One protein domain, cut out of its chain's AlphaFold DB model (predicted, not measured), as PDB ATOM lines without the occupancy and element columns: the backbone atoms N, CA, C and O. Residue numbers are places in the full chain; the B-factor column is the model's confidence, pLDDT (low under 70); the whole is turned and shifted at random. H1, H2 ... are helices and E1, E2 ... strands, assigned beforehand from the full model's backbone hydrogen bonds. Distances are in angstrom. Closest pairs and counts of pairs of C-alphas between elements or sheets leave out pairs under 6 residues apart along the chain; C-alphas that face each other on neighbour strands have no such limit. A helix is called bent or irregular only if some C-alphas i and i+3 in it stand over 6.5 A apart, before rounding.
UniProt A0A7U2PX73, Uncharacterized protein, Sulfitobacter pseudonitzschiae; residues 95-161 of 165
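What this domain is: This is residues 95 to 161 of the 165 residues of an uncharacterized protein of Sulfitobacter pseudonitzschiae (UniProt A0A7U2PX73). A long helix, H1, with the shorter helix H2 folded back beside part of it, makes a helical hairpin, and a small loose head of residues 95 to 109, ending in the short strand E1, sits at the end where H1 begins. At the opposite end of the long axis, H1 has a kink near residue 136, and residues 139 to 144, at the turn toward H2, stick out. The printed part has 67 residues with one named strand and two named helices, in the order E1, H1, H2, and its class is mostly helix. The whole is loose, with a radius of gyration of the C-alphas of 14.7 A, and elongated, with spans of 42 by 25 by 15 A.

How they stand to each other: The longest helix is H1, residues 115 to 142, which touches H2, residues 148 to 159, with its residues 122 to 133 alone. The closest C-alphas of the two are those of Ser 126 and Ala 154, 4.4 A apart. Their centres are 8.5 A apart, and their lines stand at a shallow tilt of 20 degrees, running opposite ways; the two form a helical hairpin. H1 has a kink of 64 degrees near residue 136 and is irregular: C-alphas 135 and 138 are 7.8 A apart. Of the O i to N i+4 pairs, 21 of 24 in H1 and 7 of 8 in H2 are within hydrogen-bond range. The strand E1, residues 107 to 109, is apart from H1 and from H2. E1 pairs with no named strand, but residues 95 to 96 form a short antiparallel pairing with its residues 107 to 108.

Where its parts are: H1 runs 39.0 A from C-alpha 115 at (197.180, 170.526, 124.125) to C-alpha 142 at (225.759, 185.425, 146.140). H2 runs 16.4 A from Thr 148 to Asp 159, and its last C-alpha is at (199.092, 178.646, 135.695). E1 measures 6.8 A from Tyr 107 to His 109 and begins with C-alpha 107 at (209.986, 160.510, 122.415).

The domain as a whole: The two C-alphas farthest apart are those of Asn 103 and Gly 144, at 44.8 A, while those of Val 95 and Asn 161, the first and last printed, are 17.8 A apart. The printed part has no cut. The links from E1 to H1 and from H1 to H2 are tight, each of 5 residues. Residues 139 to 144 stand free, of which 139 to 142 belong to H1. Residues 95 to 106 hold no named element. The mean pLDDT of the printed part is 82.8, and residues 97 to 106 and 160 to 161 are under 70.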
ATOM      1  N   VAL A  95     208.892 165.459 122.297       79.62
ATOM      2  CA  VAL A  95     208.619 165.520 123.740       79.62
ATOM      3  C   VAL A  95     208.445 164.106 124.290       79.62
ATOM      4  O   VAL A  95     207.782 163.261 123.693       79.62
ATOM      5  N   SER A  96     209.070 163.820 125.432       77.06
ATOM      6  CA  SER A  96     208.855 162.564 126.162       77.06
ATOM      7  C   SER A  96     207.688 162.748 127.122       77.06
ATOM      8  O   SER A  96     207.820 163.507 128.074       77.06
ATOM      9  N   THR A  97     206.569 162.065 126.915       69.50
ATOM     10  CA  THR A  97     205.416 162.165 127.820       69.50
ATOM     11  C   THR A  97     205.617 161.308 129.067       69.50
ATOM     12  O   THR A  97     206.151 160.199 129.005       69.50
ATOM     13  N   VAL A  98     205.198 161.801 130.238       65.12
ATOM     14  CA  VAL A  98     205.282 161.022 131.492       65.12
ATOM     15  C   VAL A  98     204.371 159.800 131.451       65.12
ATOM     16  O   VAL A  98     204.762 158.746 131.956       65.12
ATOM     17  N   SER A  99     203.203 159.920 130.814       62.78
ATOM     18  CA  SER A  99     202.222 158.839 130.653       62.78
ATOM     19  C   SER A  99     202.816 157.614 129.946       62.78
ATOM     20  O   SER A  99     202.530 156.483 130.335       62.78
ATOM     21  N   GLY A 100     203.733 157.813 128.990       58.44
ATOM     22  CA  GLY A 100     204.404 156.724 128.279       58.44
ATOM     23  C   GLY A 100     205.524 156.033 129.067       58.44
ATOM     24  O   GLY A 100     205.835 154.873 128.794       58.44
ATOM     25  N   ARG A 101     206.150 156.686 130.058       61.72
ATOM     26  CA  ARG A 101     207.438 156.237 130.645       61.72
ATOM     27  C   ARG A 101     207.407 154.839 131.266       61.72
ATOM     28  O   ARG A 101     208.429 154.149 131.258       61.72
ATOM     29  N   ARG A 102     206.257 154.397 131.787       51.66
ATOM     30  CA  ARG A 102     206.101 153.054 132.375       51.66
ATOM     31  C   ARG A 102     206.081 151.927 131.335       51.66
ATOM     32  O   ARG A 102     206.541 150.838 131.656       51.66
ATOM     33  N   ASN A 103     205.680 152.209 130.095       53.69
ATOM     34  CA  ASN A 103     205.553 151.222 129.014       53.69
ATOM     35  C   ASN A 103     206.699 151.298 127.988       53.69
ATOM     36  O   ASN A 103     206.528 150.922 126.835       53.69
ATOM     37  N   GLY A 104     207.872 151.805 128.388       48.91
ATOM     38  CA  GLY A 104     208.982 152.055 127.457       48.91
ATOM     39  C   GLY A 104     208.862 153.382 126.701       48.91
ATOM     40  O   GLY A 104     209.413 153.508 125.613       48.91
ATOM     41  N   GLY A 105     208.143 154.350 127.282       51.22
ATOM     42  CA  GLY A 105     207.782 155.644 126.701       51.22
ATOM     43  C   GLY A 105     208.885 156.298 125.895       51.22
ATOM     44  O   GLY A 105     209.894 156.745 126.443       51.22
ATOM     45  N   GLY A 106     208.650 156.341 124.588       64.62
ATOM     46  CA  GLY A 106     209.511 156.995 123.630       64.62
ATOM     47  C   GLY A 106     209.341 158.509 123.636       64.62
ATOM     48  O   GLY A 106     208.490 159.095 124.305       64.62
ATOM     49  N   TYR A 107     210.195 159.144 122.852       74.38
ATOM     50  CA  TYR A 107     209.986 160.510 122.415       74.38
ATOM     51  C   TYR A 107     208.863 160.515 121.367       74.38
ATOM     52  O   TYR A 107     208.904 159.715 120.431       74.38
ATOM     53  N   HIS A 108     207.891 161.413 121.511       75.94
ATOM     54  CA  HIS A 108     206.823 161.657 120.539       75.94
ATOM     55  C   HIS A 108     207.115 162.938 119.764       75.94
ATOM     56  O   HIS A 108     207.692 163.860 120.335       75.94
ATOM     57  N   HIS A 109     206.721 163.014 118.491       78.69
ATOM     58  CA  HIS A 109     206.828 164.252 117.716       78.69
ATOM     59  C   HIS A 109     205.989 165.349 118.358       78.69
ATOM     60  O   HIS A 109     204.819 165.128 118.639       78.69
ATOM     61  N   PHE A 110     206.596 166.512 118.597       81.12
ATOM     62  CA  PHE A 110     205.887 167.642 119.183       81.12
ATOM     63  C   PHE A 110     204.990 168.312 118.145       81.12
ATOM     64  O   PHE A 110     205.476 168.765 117.105       81.12
ATOM     65  N   HIS A 111     203.708 168.445 118.474       77.31
ATOM     66  CA  HIS A 111     202.760 169.253 117.721       77.31
ATOM     67  C   HIS A 111     202.276 170.422 118.593       77.31
ATOM     68  O   HIS A 111     201.770 170.189 119.687       77.31
ATOM     69  N   PRO A 112     202.430 171.685 118.147       81.06
ATOM     70  CA  PRO A 112     202.031 172.855 118.934       81.06
ATOM     71  C   PRO A 112     200.511 172.992 119.097       81.06
ATOM     72  O   PRO A 112     200.071 173.709 119.990       81.06
ATOM     73  N   ASP A 113     199.738 172.308 118.252       79.19
ATOM     74  CA  ASP A 113     198.274 172.270 118.307       79.19
ATOM     75  C   ASP A 113     197.749 171.117 119.184       79.19
ATOM     76  O   ASP A 113     196.542 170.989 119.372       79.19
ATOM     77  N   ASP A 114     198.642 170.278 119.726       79.25
ATOM     78  CA  ASP A 114     198.293 169.212 120.665       79.25
ATOM     79  C   ASP A 114     198.365 169.747 122.113       79.25
ATOM     80  O   ASP A 114     199.465 169.998 122.633       79.25
ATOM     81  N   PRO A 115     197.217 169.933 122.792       83.00
ATOM     82  CA  PRO A 115     197.180 170.526 124.125       83.00
ATOM     83  C   PRO A 115     197.865 169.654 125.184       83.00
ATOM     84  O   PRO A 115     198.455 170.195 126.124       83.00
ATOM     85  N   GLU A 116     197.858 168.325 125.036       81.81
ATOM     86  CA  GLU A 116     198.521 167.425 125.980       81.81
ATOM     87  C   GLU A 116     200.043 167.554 125.873       81.81
ATOM     88  O   GLU A 116     200.742 167.648 126.887       81.81
ATOM     89  N   MET A 117     200.570 167.632 124.647       81.69
ATOM     90  CA  MET A 117     202.004 167.821 124.420       81.69
ATOM     91  C   MET A 117     202.491 169.196 124.876       81.69
ATOM     92  O   MET A 117     203.578 169.306 125.450       81.69
ATOM     93  N   VAL A 118     201.697 170.246 124.646       86.00
ATOM     94  CA  VAL A 118     202.006 171.601 125.121       86.00
ATOM     95  C   VAL A 118     202.005 171.650 126.648       86.00
ATOM     96  O   VAL A 118     202.947 172.187 127.237       86.00
ATOM     97  N   SER A 119     200.996 171.061 127.295       86.69
ATOM     98  CA  SER A 119     200.903 170.984 128.757       86.69
ATOM     99  C   SER A 119     202.079 170.210 129.360       86.69
ATOM    100  O   SER A 119     202.728 170.674 130.301       86.69
ATOM    101  N   GLU A 120     202.452 169.078 128.762       86.69
ATOM    102  CA  GLU A 120     203.596 168.293 129.218       86.69
ATOM    103  C   GLU A 120     204.925 169.039 129.038       86.69
ATOM    104  O   GLU A 120     205.768 169.030 129.939       86.69
ATOM    105  N   LEU A 121     205.121 169.727 127.910       88.94
ATOM    106  CA  LEU A 121     206.325 170.522 127.675       88.94
ATOM    107  C   LEU A 121     206.433 171.689 128.669       88.94
ATOM    108  O   LEU A 121     207.515 171.943 129.203       88.94
ATOM    109  N   ARG A 122     205.316 172.363 128.970       90.56
ATOM    110  CA  ARG A 122     205.238 173.403 130.011       90.56
ATOM    111  C   ARG A 122     205.618 172.854 131.383       90.56
ATOM    112  O   ARG A 122     206.471 173.432 132.060       90.56
ATOM    113  N   ARG A 123     205.056 171.701 131.755       89.25
ATOM    114  CA  ARG A 123     205.348 171.008 133.016       89.25
ATOM    115  C   ARG A 123     206.835 170.671 133.134       89.25
ATOM    116  O   ARG A 123     207.441 170.912 134.175       89.25
ATOM    117  N   GLN A 124     207.445 170.149 132.069       90.06
ATOM    118  CA  GLN A 124     208.881 169.849 132.039       90.06
ATOM    119  C   GLN A 124     209.744 171.105 132.157       90.06
ATOM    120  O   GLN A 124     210.713 171.103 132.916       90.06
ATOM    121  N   ALA A 125     209.387 172.177 131.446       91.44
ATOM    122  CA  ALA A 125     210.098 173.448 131.513       91.44
ATOM    123  C   ALA A 125     210.044 174.053 132.926       91.44
ATOM    124  O   ALA A 125     211.085 174.425 133.469       91.44
ATOM    125  N   SER A 126     208.864 174.072 133.558       93.94
ATOM    126  CA  SER A 126     208.704 174.534 134.942       93.94
ATOM    127  C   SER A 126     209.554 173.703 135.910       93.94
ATOM    128  O   SER A 126     210.354 174.250 136.670       93.94
ATOM    129  N   GLN A 127     209.485 172.370 135.818       93.06
ATOM    130  CA  GLN A 127     210.277 171.479 136.673       93.06
ATOM    131  C   GLN A 127     211.785 171.659 136.501       93.06
ATOM    132  O   GLN A 127     212.525 171.584 137.483       93.06
ATOM    133  N   ALA A 128     212.253 171.911 135.278       94.06
ATOM    134  CA  ALA A 128     213.660 172.182 135.021       94.06
ATOM    135  C   ALA A 128     214.120 173.476 135.711       94.06
ATOM    136  O   ALA A 128     215.169 173.472 136.355       94.06
ATOM    137  N   LEU A 129     213.323 174.549 135.646       95.44
ATOM    138  CA  LEU A 129     213.627 175.814 136.322       95.44
ATOM    139  C   LEU A 129     213.597 175.673 137.846       95.44
ATOM    140  O   LEU A 129     214.523 176.122 138.517       95.44
ATOM    141  N   VAL A 130     212.599 174.976 138.396       94.81
ATOM    142  CA  VAL A 130     212.528 174.684 139.838       94.81
ATOM    143  C   VAL A 130     213.734 173.857 140.291       94.81
ATOM    144  O   VAL A 130     214.354 174.169 141.307       94.81
ATOM    145  N   SER A 131     214.121 172.832 139.524       95.50
ATOM    146  CA  SER A 131     215.304 172.018 139.830       95.50
ATOM    147  C   SER A 131     216.615 172.788 139.680       95.50
ATOM    148  O   SER A 131     217.599 172.431 140.326       95.50
ATOM    149  N   TRP A 132     216.672 173.781 138.796       97.00
ATOM    150  CA  TRP A 132     217.833 174.651 138.662       97.00
ATOM    151  C   TRP A 132     217.932 175.591 139.866       97.00
ATOM    152  O   TRP A 132     218.980 175.646 140.509       97.00
ATOM    153  N   LEU A 133     216.823 176.240 140.242       95.38
ATOM    154  CA  LEU A 133     216.746 177.112 141.415       95.38
ATOM    155  C   LEU A 133     217.120 176.366 142.696       95.38
ATOM    156  O   LEU A 133     217.911 176.873 143.485       95.38
ATOM    157  N   SER A 134     216.625 175.141 142.891       92.62
ATOM    158  CA  SER A 134     216.937 174.366 144.099       92.62
ATOM    159  C   SER A 134     218.425 174.041 144.252       92.62
ATOM    160  O   SER A 134     218.899 173.878 145.373       92.62
ATOM    161  N   ARG A 135     219.173 173.962 143.144       94.06
ATOM    162  CA  ARG A 135     220.609 173.641 143.145       94.06
ATOM    163  C   ARG A 135     221.502 174.874 143.154       94.06
ATOM    164  O   ARG A 135     222.564 174.837 143.764       94.06
ATOM    165  N   TYR A 136     221.099 175.936 142.460       95.69
ATOM    166  CA  TYR A 136     221.990 177.051 142.128       95.69
ATOM    167  C   TYR A 136     221.531 178.409 142.659       95.69
ATOM    168  O   TYR A 136     222.249 179.387 142.476       95.69
ATOM    169  N   ARG A 137     220.394 178.496 143.366       92.44
ATOM    170  CA  ARG A 137     219.927 179.762 143.957       92.44
ATOM    171  C   ARG A 137     221.014 180.447 144.782       92.44
ATOM    172  O   ARG A 137     221.332 181.595 144.509       92.44
ATOM    173  N   GLY A 138     221.620 179.732 145.729       79.50
ATOM    174  CA  GLY A 138     222.594 180.331 146.645       79.50
ATOM    175  C   GLY A 138     223.806 180.939 145.931       79.50
ATOM    176  O   GLY A 138     224.249 182.019 146.303       79.50
ATOM    177  N   ILE A 139     224.316 180.298 144.868       89.62
ATOM    178  CA  ILE A 139     225.448 180.849 144.106       89.62
ATOM    179  C   ILE A 139     225.024 182.021 143.209       89.62
ATOM    180  O   ILE A 139     225.793 182.965 143.029       89.62
ATOM    181  N   ALA A 140     223.800 181.989 142.676       88.38
ATOM    182  CA  ALA A 140     223.246 183.076 141.876       88.38
ATOM    183  C   ALA A 140     223.016 184.335 142.731       88.38
ATOM    184  O   ALA A 140     223.510 185.406 142.380       88.38
ATOM    185  N   GLU A 141     222.367 184.189 143.888       90.31
ATOM    186  CA  GLU A 141     222.121 185.279 144.840       90.31
ATOM    187  C   GLU A 141     223.440 185.846 145.392       90.31
ATOM    188  O   GLU A 141     223.620 187.061 145.436       90.31
ATOM    189  N   MET A 142     224.418 184.989 145.717       87.25
ATOM    190  CA  MET A 142     225.759 185.425 146.140       87.25
ATOM    191  C   MET A 142     226.500 186.218 145.052       87.25
ATOM    192  O   MET A 142     227.328 187.070 145.364       87.25
ATOM    193  N   SER A 143     226.191 185.967 143.778       92.69
ATOM    194  CA  SER A 143     226.735 186.719 142.638       92.69
ATOM    195  C   SER A 143     225.958 188.013 142.346       92.69
ATOM    196  O   SER A 143     226.238 188.682 141.353       92.69
ATOM    197  N   GLY A 144     224.976 188.363 143.185       88.56
ATOM    198  CA  GLY A 144     224.138 189.554 143.038       88.56
ATOM    199  C   GLY A 144     223.002 189.413 142.023       88.56
ATOM    200  O   GLY A 144     222.418 190.423 141.632       88.56
ATOM    201  N   ALA A 145     222.692 188.196 141.567       91.12
ATOM    202  CA  ALA A 145     221.581 187.969 140.651       91.12
ATOM    203  C   ALA A 145     220.250 187.861 141.410       91.12
ATOM    204  O   ALA A 145     220.133 187.094 142.365       91.12
ATOM    205  N   ASP A 146     219.232 188.577 140.928       92.62
ATOM    206  CA  ASP A 146     217.845 188.383 141.348       92.62
ATOM    207  C   ASP A 146     217.227 187.193 140.596       92.62
ATOM    208  O   ASP A 146     217.164 187.167 139.363       92.62
ATOM    209  N   VAL A 147     216.770 186.193 141.349       92.25
ATOM    210  CA  VAL A 147     216.176 184.966 140.810       92.25
ATOM    211  C   VAL A 147     214.648 185.008 140.742       92.25
ATOM    212  O   VAL A 147     214.055 184.079 140.188       92.25
ATOM    213  N   THR A 148     213.993 186.073 141.217       93.31
ATOM    214  CA  THR A 148     212.524 186.188 141.221       93.31
ATOM    215  C   THR A 148     211.930 186.074 139.822       93.31
ATOM    216  O   THR A 148     210.911 185.414 139.622       93.31
ATOM    217  N   SER A 149     212.611 186.600 138.803       90.69
ATOM    218  CA  SER A 149     212.173 186.431 137.410       90.69
ATOM    219  C   SER A 149     212.104 184.955 136.988       90.69
ATOM    220  O   SER A 149     211.201 184.561 136.252       90.69
ATOM    221  N   VAL A 150     213.022 184.112 137.472       92.50
ATOM    222  CA  VAL A 150     213.041 182.672 137.166       92.50
ATOM    223  C   VAL A 150     211.899 181.947 137.882       92.50
ATOM    224  O   VAL A 150     211.247 181.092 137.280       92.50
ATOM    225  N   GLU A 151     211.616 182.317 139.134       92.81
ATOM    226  CA  GLU A 151     210.471 181.804 139.899       92.81
ATOM    227  C   GLU A 151     209.146 182.132 139.202       92.81
ATOM    228  O   GLU A 151     208.315 181.248 138.991       92.81
ATOM    229  N   MET A 152     208.980 183.386 138.774       93.00
ATOM    230  CA  MET A 152     207.779 183.846 138.076       93.00
ATOM    231  C   MET A 152     207.576 183.125 136.743       93.00
ATOM    232  O   MET A 152     206.449 182.765 136.403       93.00
ATOM    233  N   ILE A 153     208.650 182.880 135.983       92.88
ATOM    234  CA  ILE A 153     208.568 182.099 134.742       92.88
ATOM    235  C   ILE A 153     208.132 180.662 135.052       92.88
ATOM    236  O   ILE A 153     207.247 180.140 134.376       92.88
ATOM    237  N   ALA A 154     208.711 180.027 136.077       92.62
ATOM    238  CA  ALA A 154     208.355 178.663 136.461       92.62
ATOM    239  C   ALA A 154     206.882 178.538 136.893       92.62
ATOM    240  O   ALA A 154     206.225 177.570 136.503       92.62
ATOM    241  N   ALA A 155     206.362 179.521 137.638       91.00
ATOM    242  CA  ALA A 155     204.960 179.583 138.053       91.00
ATOM    243  C   ALA A 155     204.019 179.814 136.860       91.00
ATOM    244  O   ALA A 155     203.098 179.035 136.628       91.00
ATOM    245  N   LYS A 156     204.320 180.802 136.008       92.69
ATOM    246  CA  LYS A 156     203.499 181.130 134.833       92.69
ATOM    247  C   LYS A 156     203.381 179.978 133.832       92.69
ATOM    248  O   LYS A 156     202.384 179.875 133.119       92.69
ATOM    249  N   LEU A 157     204.397 179.117 133.753       91.75
ATOM    250  CA  LEU A 157     204.351 177.903 132.935       91.75
ATOM    251  C   LEU A 157     203.312 176.886 133.439       91.75
ATOM    252  O   LEU A 157     202.855 176.078 132.636       91.75
ATOM    253  N   MET A 158     202.931 176.932 134.718       85.81
ATOM    254  CA  MET A 158     201.936 176.042 135.328       85.81
ATOM    255  C   MET A 158     200.526 176.652 135.363       85.81
ATOM    256  O   MET A 158     199.567 175.912 135.169       85.81
ATOM    257  N   ASP A 159     200.397 177.973 135.528       74.94
ATOM    258  CA  ASP A 159     199.092 178.646 135.695       74.94
ATOM    259  C   ASP A 159     198.215 178.656 134.425       74.94
ATOM    260  O   ASP A 159     196.994 178.705 134.506       74.94
ATOM    261  N   GLN A 160     198.794 178.563 133.222       60.25
ATOM    262  CA  GLN A 160     198.022 178.583 131.963       60.25
ATOM    263  C   GLN A 160     197.307 177.261 131.618       60.25
ATOM    264  O   GLN A 160     196.956 177.048 130.452       60.25
ATOM    265  N   ASN A 161     197.147 176.360 132.586       52.25
ATOM    266  CA  ASN A 161     196.389 175.117 132.436       52.25
ATOM    267  C   ASN A 161     194.948 175.214 132.977       52.25
ATOM    268  O   ASN A 161     194.158 174.333 132.653       52.25
TER     269      ASN A 161